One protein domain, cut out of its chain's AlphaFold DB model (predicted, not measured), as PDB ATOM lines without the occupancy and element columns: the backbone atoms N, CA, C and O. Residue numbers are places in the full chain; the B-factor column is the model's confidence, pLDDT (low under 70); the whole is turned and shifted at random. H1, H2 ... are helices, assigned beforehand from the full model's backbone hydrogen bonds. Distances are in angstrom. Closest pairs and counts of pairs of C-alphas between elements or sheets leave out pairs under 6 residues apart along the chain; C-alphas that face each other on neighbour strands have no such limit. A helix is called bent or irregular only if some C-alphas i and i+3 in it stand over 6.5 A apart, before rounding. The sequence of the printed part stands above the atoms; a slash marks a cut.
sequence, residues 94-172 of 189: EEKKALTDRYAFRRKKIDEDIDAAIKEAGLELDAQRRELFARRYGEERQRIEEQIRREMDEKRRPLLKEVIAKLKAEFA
ATOM      1  N   GLU A  94      45.067 -19.153   0.598       95.44
ATOM      2  CA  GLU A  94      44.051 -20.074   0.081       95.44
ATOM      3  C   GLU A  94      43.982 -21.352   0.923       95.44
ATOM      4  O   GLU A  94      42.894 -21.779   1.315       95.44
ATOM      5  N   GLU A  95      45.132 -21.929   1.275       91.81
ATOM      6  CA  GLU A  95      45.207 -23.108   2.143       91.81
ATOM      7  C   GLU A  95      44.659 -22.811   3.545       91.81
ATOM      8  O   GLU A  95      43.872 -23.584   4.099       91.81
ATOM      9  N   LYS A  96      45.021 -21.650   4.108       92.62
ATOM     10  CA  LYS A  96      44.495 -21.176   5.395       92.62
ATOM     11  C   LYS A  96      42.980 -21.016   5.348       92.62
ATOM     12  O   LYS A  96      42.295 -21.440   6.285       92.62
ATOM     13  N   LYS A  97      42.441 -20.443   4.268       93.94
ATOM     14  CA  LYS A  97      40.994 -20.307   4.063       93.94
ATOM     15  C   LYS A  97      40.319 -21.677   4.004       93.94
ATOM     16  O   LYS A  97      39.402 -21.918   4.778       93.94
ATOM     17  N   ALA A  98      40.822 -22.595   3.180       94.06
ATOM     18  CA  ALA A  98      40.253 -23.934   3.038       94.06
ATOM     19  C   ALA A  98      40.216 -24.702   4.373       94.06
ATOM     20  O   ALA A  98      39.220 -25.349   4.707       94.06
ATOM     21  N   LEU A  99      41.281 -24.607   5.174       91.69
ATOM     22  CA  LEU A  99      41.322 -25.220   6.502       91.69
ATOM     23  C   LEU A  99      40.352 -24.557   7.483       91.69
ATOM     24  O   LEU A  99      39.691 -25.260   8.250       91.69
ATOM     25  N   THR A 100      40.241 -23.230   7.443       91.00
ATOM     26  CA  THR A 100      39.297 -22.477   8.278       91.00
ATOM     27  C   THR A 100      37.853 -22.838   7.936       91.00
ATOM     28  O   THR A 100      37.068 -23.128   8.838       91.00
ATOM     29  N   ASP A 101      37.515 -22.909   6.649       93.25
ATOM     30  CA  ASP A 101      36.180 -23.270   6.167       93.25
ATOM     31  C   ASP A 101      35.828 -24.709   6.568       93.25
ATOM     32  O   ASP A 101      34.746 -24.974   7.099       93.25
ATOM     33  N   ARG A 102      36.777 -25.644   6.424       92.31
ATOM     34  CA  ARG A 102      36.612 -27.031   6.884       92.31
ATOM     35  C   ARG A 102      36.390 -27.112   8.393       92.31
ATOM     36  O   ARG A 102      35.570 -27.910   8.851       92.31
ATOM     37  N   TYR A 103      37.121 -26.313   9.166       88.94
ATOM     38  CA  TYR A 103      36.959 -26.249  10.615       88.94
ATOM     39  C   TYR A 103      35.591 -25.680  11.004       88.94
ATOM     40  O   TYR A 103      34.901 -26.274  11.831       88.94
ATOM     41  N   ALA A 104      35.163 -24.585  10.372       91.50
ATOM     42  CA  ALA A 104      33.861 -23.971  10.610       91.50
ATOM     43  C   ALA A 104      32.712 -24.932  10.281       91.50
ATOM     44  O   ALA A 104      31.798 -25.101  11.090       91.50
ATOM     45  N   PHE A 105      32.795 -25.621   9.139       94.81
ATOM     46  CA  PHE A 105      31.829 -26.646   8.756       94.81
ATOM     47  C   PHE A 105      31.758 -27.771   9.794       94.81
ATOM     48  O   PHE A 105      30.674 -28.105  10.269       94.81
ATOM     49  N   ARG A 106      32.912 -28.321  10.202       90.56
ATOM     50  CA  ARG A 106      32.963 -29.381  11.218       90.56
ATOM     51  C   ARG A 106      32.358 -28.920  12.541       90.56
ATOM     52  O   ARG A 106      31.603 -29.673  13.144       90.56
ATOM     53  N   ARG A 107      32.683 -27.704  12.985       90.00
ATOM     54  CA  ARG A 107      32.161 -27.143  14.234       90.00
ATOM     55  C   ARG A 107      30.641 -27.047  14.204       90.00
ATOM     56  O   ARG A 107      29.999 -27.563  15.107       90.00
ATOM     57  N   LYS A 108      30.081 -26.488  13.128       94.00
ATOM     58  CA  LYS A 108      28.628 -26.424  12.934       94.00
ATOM     59  C   LYS A 108      27.998 -27.815  13.001       94.00
ATOM     60  O   LYS A 108      26.986 -27.995  13.665       94.00
ATOM     61  N   LYS A 109      28.617 -28.800  12.347       94.25
ATOM     62  CA  LYS A 109      28.121 -30.176  12.364       94.25
ATOM     63  C   LYS A 109      28.118 -30.782  13.772       94.25
ATOM     64  O   LYS A 109      27.147 -31.415  14.152       94.25
ATOM     65  N   ILE A 110      29.172 -30.549  14.554       90.88
ATOM     66  CA  ILE A 110      29.234 -30.994  15.953       90.88
ATOM     67  C   ILE A 110      28.126 -30.339  16.784       90.88
ATOM     68  O   ILE A 110      27.480 -31.035  17.560       90.88
ATOM     69  N   ASP A 111      27.887 -29.039  16.606       93.69
ATOM     70  CA  ASP A 111      26.819 -28.334  17.323       93.69
ATOM     71  C   ASP A 111      25.435 -28.924  16.987       93.69
ATOM     72  O   ASP A 111      24.646 -29.182  17.894       93.69
ATOM     73  N   GLU A 112      25.169 -29.221  15.709       96.19
ATOM     74  CA  GLU A 112      23.945 -29.913  15.273       96.19
ATOM     75  C   GLU A 112      23.815 -31.316  15.887       96.19
ATOM     76  O   GLU A 112      22.733 -31.695  16.331       96.19
ATOM     77  N   ASP A 113      24.907 -32.087  15.916       95.88
ATOM     78  CA  ASP A 113      24.921 -33.440  16.482       95.88
ATOM     79  C   ASP A 113      24.649 -33.402  18.000       95.88
ATOM     80  O   ASP A 113      23.950 -34.265  18.525       95.88
ATOM     81  N   ILE A 114      25.166 -32.390  18.709       95.75
ATOM     82  CA  ILE A 114      24.895 -32.170  20.138       95.75
ATOM     83  C   ILE A 114      23.414 -31.866  20.366       95.75
ATOM     84  O   ILE A 114      22.800 -32.470  21.244       95.75
ATOM     85  N   ASP A 115      22.830 -30.955  19.586       96.19
ATOM     86  CA  ASP A 115      21.412 -30.607  19.724       96.19
ATOM     87  C   ASP A 115      20.507 -31.805  19.406       96.19
ATOM     88  O   ASP A 115      19.512 -32.037  20.099       96.19
ATOM     89  N   ALA A 116      20.875 -32.609  18.404       97.38
ATOM     90  CA  ALA A 116      20.189 -33.858  18.096       97.38
ATOM     91  C   ALA A 116      20.273 -34.855  19.261       97.38
ATOM     92  O   ALA A 116      19.243 -35.398  19.656       97.38
ATOM     93  N   ALA A 117      21.455 -35.038  19.856       96.94
ATOM     94  CA  ALA A 117      21.654 -35.942  20.986       96.94
ATOM     95  C   ALA A 117      20.872 -35.505  22.238       96.94
ATOM     96  O   ALA A 117      20.273 -36.339  22.912       96.94
ATOM     97  N   ILE A 118      20.827 -34.200  22.537       97.25
ATOM     98  CA  ILE A 118      20.023 -33.652  23.644       97.25
ATOM     99  C   ILE A 118      18.535 -33.942  23.413       97.25
ATOM    100  O   ILE A 118      17.843 -34.394  24.328       97.25
ATOM    101  N   LYS A 119      18.054 -33.726  22.182       97.25
ATOM    102  CA  LYS A 119      16.661 -33.982  21.801       97.25
ATOM    103  C   LYS A 119      16.307 -35.468  21.870       97.25
ATOM    104  O   LYS A 119      15.245 -35.806  22.382       97.25
ATOM    105  N   GLU A 120      17.169 -36.342  21.362       97.31
ATOM    106  CA  GLU A 120      16.982 -37.798  21.398       97.31
ATOM    107  C   GLU A 120      16.966 -38.328  22.834       97.31
ATOM    108  O   GLU A 120      16.141 -39.171  23.176       97.31
ATOM    109  N   ALA A 121      17.809 -37.767  23.703       96.00
ATOM    110  CA  ALA A 121      17.818 -38.078  25.127       96.00
ATOM    111  C   ALA A 121      16.622 -37.484  25.899       96.00
ATOM    112  O   ALA A 121      16.478 -37.754  27.091       96.00
ATOM    113  N   GLY A 122      15.782 -36.663  25.255       96.81
ATOM    114  CA  GLY A 122      14.641 -36.001  25.892       96.81
ATOM    115  C   GLY A 122      15.045 -35.024  27.000       96.81
ATOM    116  O   GLY A 122      14.292 -34.834  27.954       96.81
ATOM    117  N   LEU A 123      16.245 -34.445  26.915       96.00
ATOM    118  CA  LEU A 123      16.783 -33.558  27.943       96.00
ATOM    119  C   LEU A 123      16.428 -32.100  27.647       96.00
ATOM    120  O   LEU A 123      16.667 -31.596  26.552       96.00
ATOM    121  N   GLU A 124      15.961 -31.386  28.667       94.75
ATOM    122  CA  GLU A 124      15.896 -29.927  28.656       94.75
ATOM    123  C   GLU A 124      17.051 -29.378  29.495       94.75
ATOM    124  O   GLU A 124      17.109 -29.562  30.713       94.75
ATOM    125  N   LEU A 125      18.019 -28.744  28.832       94.94
ATOM    126  CA  LEU A 125      19.230 -28.228  29.468       94.94
ATOM    127  C   LEU A 125      19.267 -26.702  29.384       94.94
ATOM    128  O   LEU A 125      19.039 -26.121  28.323       94.94
ATOM    129  N   ASP A 126      19.621 -26.055  30.494       95.81
ATOM    130  CA  ASP A 126      20.018 -24.648  30.487       95.81
ATOM    131  C   ASP A 126      21.371 -24.450  29.770       95.81
ATOM    132  O   ASP A 126      22.048 -25.408  29.388       95.81
ATOM    133  N   ALA A 127      21.791 -23.195  29.589       91.94
ATOM    134  CA  ALA A 127      23.017 -22.872  28.858       91.94
ATOM    135  C   ALA A 127      24.283 -23.504  29.471       91.94
ATOM    136  O   ALA A 127      25.123 -24.017  28.732       91.94
ATOM    137  N   GLN A 128      24.409 -23.512  30.804       94.38
ATOM    138  CA  GLN A 128      25.586 -24.060  31.486       94.38
ATOM    139  C   GLN A 128      25.617 -25.587  31.392       94.38
ATOM    140  O   GLN A 128      26.656 -26.186  31.107       94.38
ATOM    141  N   ARG A 129      24.466 -26.237  31.580       95.31
ATOM    142  CA  ARG A 129      24.336 -27.692  31.452       95.31
ATOM    143  C   ARG A 129      24.524 -28.150  30.012       95.31
ATOM    144  O   ARG A 129      25.157 -29.182  29.795       95.31
ATOM    145  N   ARG A 130      24.048 -27.376  29.032       95.31
ATOM    146  CA  ARG A 130      24.296 -27.632  27.607       95.31
ATOM    147  C   ARG A 130      25.785 -27.553  27.284       95.31
ATOM    148  O   ARG A 130      26.279 -28.393  26.540       95.31
ATOM    149  N   GLU A 131      26.511 -26.589  27.842       93.44
ATOM    150  CA  GLU A 131      27.962 -26.473  27.651       93.44
ATOM    151  C   GLU A 131      28.724 -27.663  28.253       93.44
ATOM    152  O   GLU A 131      29.589 -28.248  27.596       93.44
ATOM    153  N   LEU A 132      28.357 -28.087  29.468       95.44
ATOM    154  CA  LEU A 132      28.930 -29.282  30.088       95.44
ATOM    155  C   LEU A 132      28.632 -30.543  29.264       95.44
ATOM    156  O   LEU A 132      29.533 -31.355  29.038       95.44
ATOM    157  N   PHE A 133      27.393 -30.688  28.785       96.62
ATOM    158  CA  PHE A 133      27.000 -31.780  27.899       96.62
ATOM    159  C   PHE A 133      27.826 -31.763  26.610       96.62
ATOM    160  O   PHE A 133      28.412 -32.779  26.257       96.62
ATOM    161  N   ALA A 134      27.947 -30.609  25.950       93.88
ATOM    162  CA  ALA A 134      28.724 -30.443  24.724       93.88
ATOM    163  C   ALA A 134      30.192 -30.851  24.910       93.88
ATOM    164  O   ALA A 134      30.746 -31.577  24.083       93.88
ATOM    165  N   ARG A 135      30.814 -30.434  26.022       93.12
ATOM    166  CA  ARG A 135      32.186 -30.824  26.364       93.12
ATOM    167  C   ARG A 135      32.312 -32.340  26.507       93.12
ATOM    168  O   ARG A 135      33.187 -32.938  25.886       93.12
ATOM    169  N   ARG A 136      31.429 -32.962  27.294       96.19
ATOM    170  CA  ARG A 136      31.443 -34.415  27.524       96.19
ATOM    171  C   ARG A 136      31.164 -35.210  26.256       96.19
ATOM    172  O   ARG A 136      31.878 -36.160  25.963       96.19
ATOM    173  N   TYR A 137      30.177 -34.788  25.476       95.06
ATOM    174  CA  TYR A 137      29.845 -35.387  24.191       95.06
ATOM    175  C   TYR A 137      31.040 -35.350  23.230       95.06
ATOM    176  O   TYR A 137      31.355 -36.349  22.587       95.06
ATOM    177  N   GLY A 138      31.759 -34.223  23.176       91.12
ATOM    178  CA  GLY A 138      32.983 -34.093  22.388       91.12
ATOM    179  C   GLY A 138      34.099 -35.044  22.835       91.12
ATOM    180  O   GLY A 138      34.719 -35.685  21.985       91.12
ATOM    181  N   GLU A 139      34.341 -35.158  24.146       91.56
ATOM    182  CA  GLU A 139      35.328 -36.084  24.729       91.56
ATOM    183  C   GLU A 139      35.005 -37.550  24.369       91.56
ATOM    184  O   GLU A 139      35.871 -38.278  23.877       91.56
ATOM    185  N   GLU A 140      33.751 -37.977  24.548       96.19
ATOM    186  CA  GLU A 140      33.327 -39.354  24.259       96.19
ATOM    187  C   GLU A 140      33.337 -39.664  22.760       96.19
ATOM    188  O   GLU A 140      33.820 -40.718  22.341       96.19
ATOM    189  N   ARG A 141      32.902 -38.720  21.920       93.19
ATOM    190  CA  ARG A 141      32.979 -38.871  20.464       93.19
ATOM    191  C   ARG A 141      34.417 -39.083  19.996       93.19
ATOM    192  O   ARG A 141      34.661 -39.965  19.177       93.19
ATOM    193  N   GLN A 142      35.374 -38.307  20.512       89.75
ATOM    194  CA  GLN A 142      36.787 -38.478  20.161       89.75
ATOM    195  C   GLN A 142      37.307 -39.862  20.552       89.75
ATOM    196  O   GLN A 142      38.003 -40.495  19.757       89.75
ATOM    197  N   ARG A 143      36.936 -40.353  21.740       95.44
ATOM    198  CA  ARG A 143      37.303 -41.697  22.200       95.44
ATOM    199  C   ARG A 143      36.772 -42.777  21.253       95.44
ATOM    200  O   ARG A 143      37.533 -43.658  20.855       95.44
ATOM    201  N   ILE A 144      35.501 -42.677  20.855       94.56
ATOM    202  CA  ILE A 144      34.867 -43.610  19.912       94.56
ATOM    203  C   ILE A 144      35.559 -43.554  18.543       94.56
ATOM    204  O   ILE A 144      35.922 -44.588  17.988       94.56
ATOM    205  N   GLU A 145      35.791 -42.358  17.998       94.50
ATOM    206  CA  GLU A 145      36.447 -42.191  16.696       94.50
ATOM    207  C   GLU A 145      37.881 -42.743  16.688       94.50
ATOM    208  O   GLU A 145      38.315 -43.334  15.694       94.50
ATOM    209  N   GLU A 146      38.630 -42.570  17.778       93.62
ATOM    210  CA  GLU A 146      39.978 -43.116  17.900       93.62
ATOM    211  C   GLU A 146      39.966 -44.645  17.969       93.62
ATOM    212  O   GLU A 146      40.778 -45.288  17.297       93.62
ATOM    213  N   GLN A 147      39.027 -45.232  18.713       95.12
ATOM    214  CA  GLN A 147      38.846 -46.680  18.745       95.12
ATOM    215  C   GLN A 147      38.527 -47.225  17.347       95.12
ATOM    216  O   GLN A 147      39.232 -48.114  16.869       95.12
ATOM    217  N   ILE A 148      37.542 -46.640  16.656       97.31
ATOM    218  CA  ILE A 148      37.172 -47.038  15.289       97.31
ATOM    219  C   ILE A 148      38.385 -46.953  14.359       97.31
ATOM    220  O   ILE A 148      38.644 -47.874  13.585       97.31
ATOM    221  N   ARG A 149      39.167 -45.869  14.444       94.75
ATOM    222  CA  ARG A 149      40.375 -45.710  13.627       94.75
ATOM    223  C   ARG A 149      41.387 -46.822  13.894       94.75
ATOM    224  O   ARG A 149      41.901 -47.389  12.935       94.75
ATOM    225  N   ARG A 150      41.664 -47.136  15.163       96.00
ATOM    226  CA  ARG A 150      42.607 -48.201  15.542       96.00
ATOM    227  C   ARG A 150      42.162 -49.553  14.988       96.00
ATOM    228  O   ARG A 150      42.945 -50.206  14.304       96.00
ATOM    229  N   GLU A 151      40.899 -49.917  15.193       96.50
ATOM    230  CA  GLU A 151      40.339 -51.176  14.692       96.50
ATOM    231  C   GLU A 151      40.382 -51.259  13.158       96.50
ATOM    232  O   GLU A 151      40.759 -52.284  12.582       96.50
ATOM    233  N   MET A 152      40.027 -50.172  12.468       97.00
ATOM    234  CA  MET A 152      40.119 -50.103  11.011       97.00
ATOM    235  C   MET A 152      41.563 -50.227  10.524       97.00
ATOM    236  O   MET A 152      41.814 -50.925   9.544       97.00
ATOM    237  N   ASP A 153      42.516 -49.579  11.191       96.50
ATOM    238  CA  ASP A 153      43.930 -49.636  10.829       96.50
ATOM    239  C   ASP A 153      44.526 -51.028  11.044       96.50
ATOM    240  O   ASP A 153      45.313 -51.497  10.219       96.50
ATOM    241  N   GLU A 154      44.137 -51.718  12.112       97.25
ATOM    242  CA  GLU A 154      44.501 -53.113  12.349       97.25
ATOM    243  C   GLU A 154      44.004 -54.026  11.229       97.25
ATOM    244  O   GLU A 154      44.803 -54.783  10.674       97.25
ATOM    245  N   LYS A 155      42.738 -53.889  10.820       97.38
ATOM    246  CA  LYS A 155      42.149 -54.676   9.722       97.38
ATOM    247  C   LYS A 155      42.725 -54.314   8.353       97.38
ATOM    248  O   LYS A 155      42.945 -55.183   7.514       97.38
ATOM    249  N   ARG A 156      42.996 -53.031   8.114       97.44
ATOM    250  CA  ARG A 156      43.502 -52.519   6.833       97.44
ATOM    251  C   ARG A 156      44.939 -52.959   6.560       97.44
ATOM    252  O   ARG A 156      45.308 -53.183   5.412       97.44
ATOM    253  N   ARG A 157      45.769 -53.076   7.597       97.44
ATOM    254  CA  ARG A 157      47.208 -53.350   7.471       97.44
ATOM    255  C   ARG A 157      47.559 -54.663   6.753       97.44
ATOM    256  O   ARG A 157      48.402 -54.592   5.860       97.44
ATOM    257  N   PRO A 158      46.987 -55.839   7.088       97.75
ATOM    258  CA  PRO A 158      47.269 -57.067   6.343       97.75
ATOM    259  C   PRO A 158      46.779 -56.980   4.893       97.75
ATOM    260  O   PRO A 158      47.537 -57.311   3.988       97.75
ATOM    261  N   LEU A 159      45.587 -56.420   4.657       97.06
ATOM    262  CA  LEU A 159      45.040 -56.243   3.306       97.06
ATOM    263  C   LEU A 159      45.948 -55.370   2.432       97.06
ATOM    264  O   LEU A 159      46.206 -55.691   1.276       97.06
ATOM    265  N   LEU A 160      46.497 -54.288   2.992       96.88
ATOM    266  CA  LEU A 160      47.466 -53.457   2.279       96.88
ATOM    267  C   LEU A 160      48.744 -54.227   1.934       96.88
ATOM    268  O   LEU A 160      49.280 -54.033   0.847       96.88
ATOM    269  N   LYS A 161      49.224 -55.118   2.811       97.56
ATOM    270  CA  LYS A 161      50.387 -55.966   2.501       97.56
ATOM    271  C   LYS A 161      50.101 -56.906   1.334       97.56
ATOM    272  O   LYS A 161      50.961 -57.060   0.473       97.56
ATOM    273  N   GLU A 162      48.909 -57.494   1.278       97.38
ATOM    274  CA  GLU A 162      48.498 -58.351   0.161       97.38
ATOM    275  C   GLU A 162      48.412 -57.574  -1.153       97.38
ATOM    276  O   GLU A 162      48.931 -58.029  -2.170       97.38
ATOM    277  N   VAL A 163      47.810 -56.382  -1.133       98.00
ATOM    278  CA  VAL A 163      47.752 -55.500  -2.308       98.00
ATOM    279  C   VAL A 163      49.159 -55.138  -2.776       98.00
ATOM    280  O   VAL A 163      49.458 -55.266  -3.957       98.00
ATOM    281  N   ILE A 164      50.054 -54.759  -1.859       97.12
ATOM    282  CA  ILE A 164      51.451 -54.450  -2.194       97.12
ATOM    283  C   ILE A 164      52.154 -55.673  -2.796       97.12
ATOM    284  O   ILE A 164      52.900 -55.522  -3.759       97.12
ATOM    285  N   ALA A 165      51.923 -56.878  -2.268       97.00
ATOM    286  CA  ALA A 165      52.511 -58.101  -2.811       97.00
ATOM    287  C   ALA A 165      52.014 -58.398  -4.235       97.00
ATOM    288  O   ALA A 165      52.829 -58.712  -5.103       97.00
ATOM    289  N   LYS A 166      50.708 -58.242  -4.490       96.56
ATOM    290  CA  LYS A 166      50.117 -58.387  -5.831       96.56
ATOM    291  C   LYS A 166      50.693 -57.367  -6.807       96.56
ATOM    292  O   LYS A 166      51.223 -57.755  -7.840       96.56
ATOM    293  N   LEU A 167      50.706 -56.088  -6.427       96.81
ATOM    294  CA  LEU A 167      51.299 -55.026  -7.243       96.81
ATOM    295  C   LEU A 167      52.788 -55.286  -7.503       96.81
ATOM    296  O   LEU A 167      53.266 -55.114  -8.616       96.81
ATOM    297  N   LYS A 168      53.545 -55.769  -6.514       95.44
ATOM    298  CA  LYS A 168      54.955 -56.121  -6.720       95.44
ATOM    299  C   LYS A 168      55.129 -57.243  -7.749       95.44
ATOM    300  O   LYS A 168      56.105 -57.211  -8.487       95.44
ATOM    301  N   ALA A 169      54.227 -58.222  -7.783       94.62
ATOM    302  CA  ALA A 169      54.262 -59.300  -8.767       94.62
ATOM    303  C   ALA A 169      53.864 -58.812 -10.170       94.62
ATOM    304  O   ALA A 169      54.545 -59.137 -11.135       94.62
ATOM    305  N   GLU A 170      52.807 -58.001 -10.273       93.31
ATOM    306  CA  GLU A 170      52.320 -57.438 -11.543       93.31
ATOM    307  C   GLU A 170      53.335 -56.497 -12.199       93.31
ATOM    308  O   GLU A 170      53.509 -56.512 -13.415       93.31
ATOM    309  N   PHE A 171      54.026 -55.695 -11.390       94.56
ATOM    310  CA  PHE A 171      54.997 -54.705 -11.855       94.56
ATOM    311  C   PHE A 171      56.451 -55.181 -11.715       94.56
ATOM    312  O   PHE A 171      57.379 -54.384 -11.877       94.56
ATOM    313  N   ALA A 172      56.682 -56.466 -11.420       88.44
ATOM    314  CA  ALA A 172      58.021 -57.034 -11.504       88.44
ATOM    315  C   ALA A 172      58.491 -56.976 -12.969       88.44
ATOM    316  O   ALA A 172      57.749 -57.385 -13.865       88.44
TER     317      ALA A 172
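This is residues 94 to 172 of the 189 residues of the protein "DUF3106 domain-containing protein" of Verrucomicrobia bacterium (UniProt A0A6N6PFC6). A long bent helix, H2, and a shorter one, H1, meet near their linked ends as a wide V; residues 94 to 109 and 142 to 172 stick out. The printed part has 79 residues, all helix in class: H1 then H2. It is extended, radius of gyration of the C-alphas 20.1 A, and spans 65 by 35 by 16 A.

H2, residues 127 to 170, is one helix by its hydrogen bonds but bent: C-alphas 155 and 158 are 6.6 A apart. Its arms are H2a, residues 127 to 155, 41.8 A long, and H2b, residues 158 to 170, ending at C-alpha (52.320, -57.438, -11.543). H1, residues 94 to 120, 38.7 A, begins at C-alpha (44.051, -20.074, 0.081).

H2a and H2b stand at a steep tilt of 43 degrees. Residues 111 to 114 of H1 alone only just touch H2a, at residues 134 to 137 alone, with 3 pairs of C-alphas within 8 A; the closest C-alphas, of Ile 114 and Ala 134, are 6.2 A apart. H1 and H2a run opposite ways at a steep tilt of 69.6 degrees, only just short of about perpendicular. H1 and H2b are apart. Every O i to N i+4 pair is within hydrogen-bond range in H1, H2a and H2b.

The farthest C-alphas, of Asp 126 and Ala 172, are 65.2 A apart. The printed part has no cut, the H1 to H2 link is short, and no printed residue is under pLDDT 70.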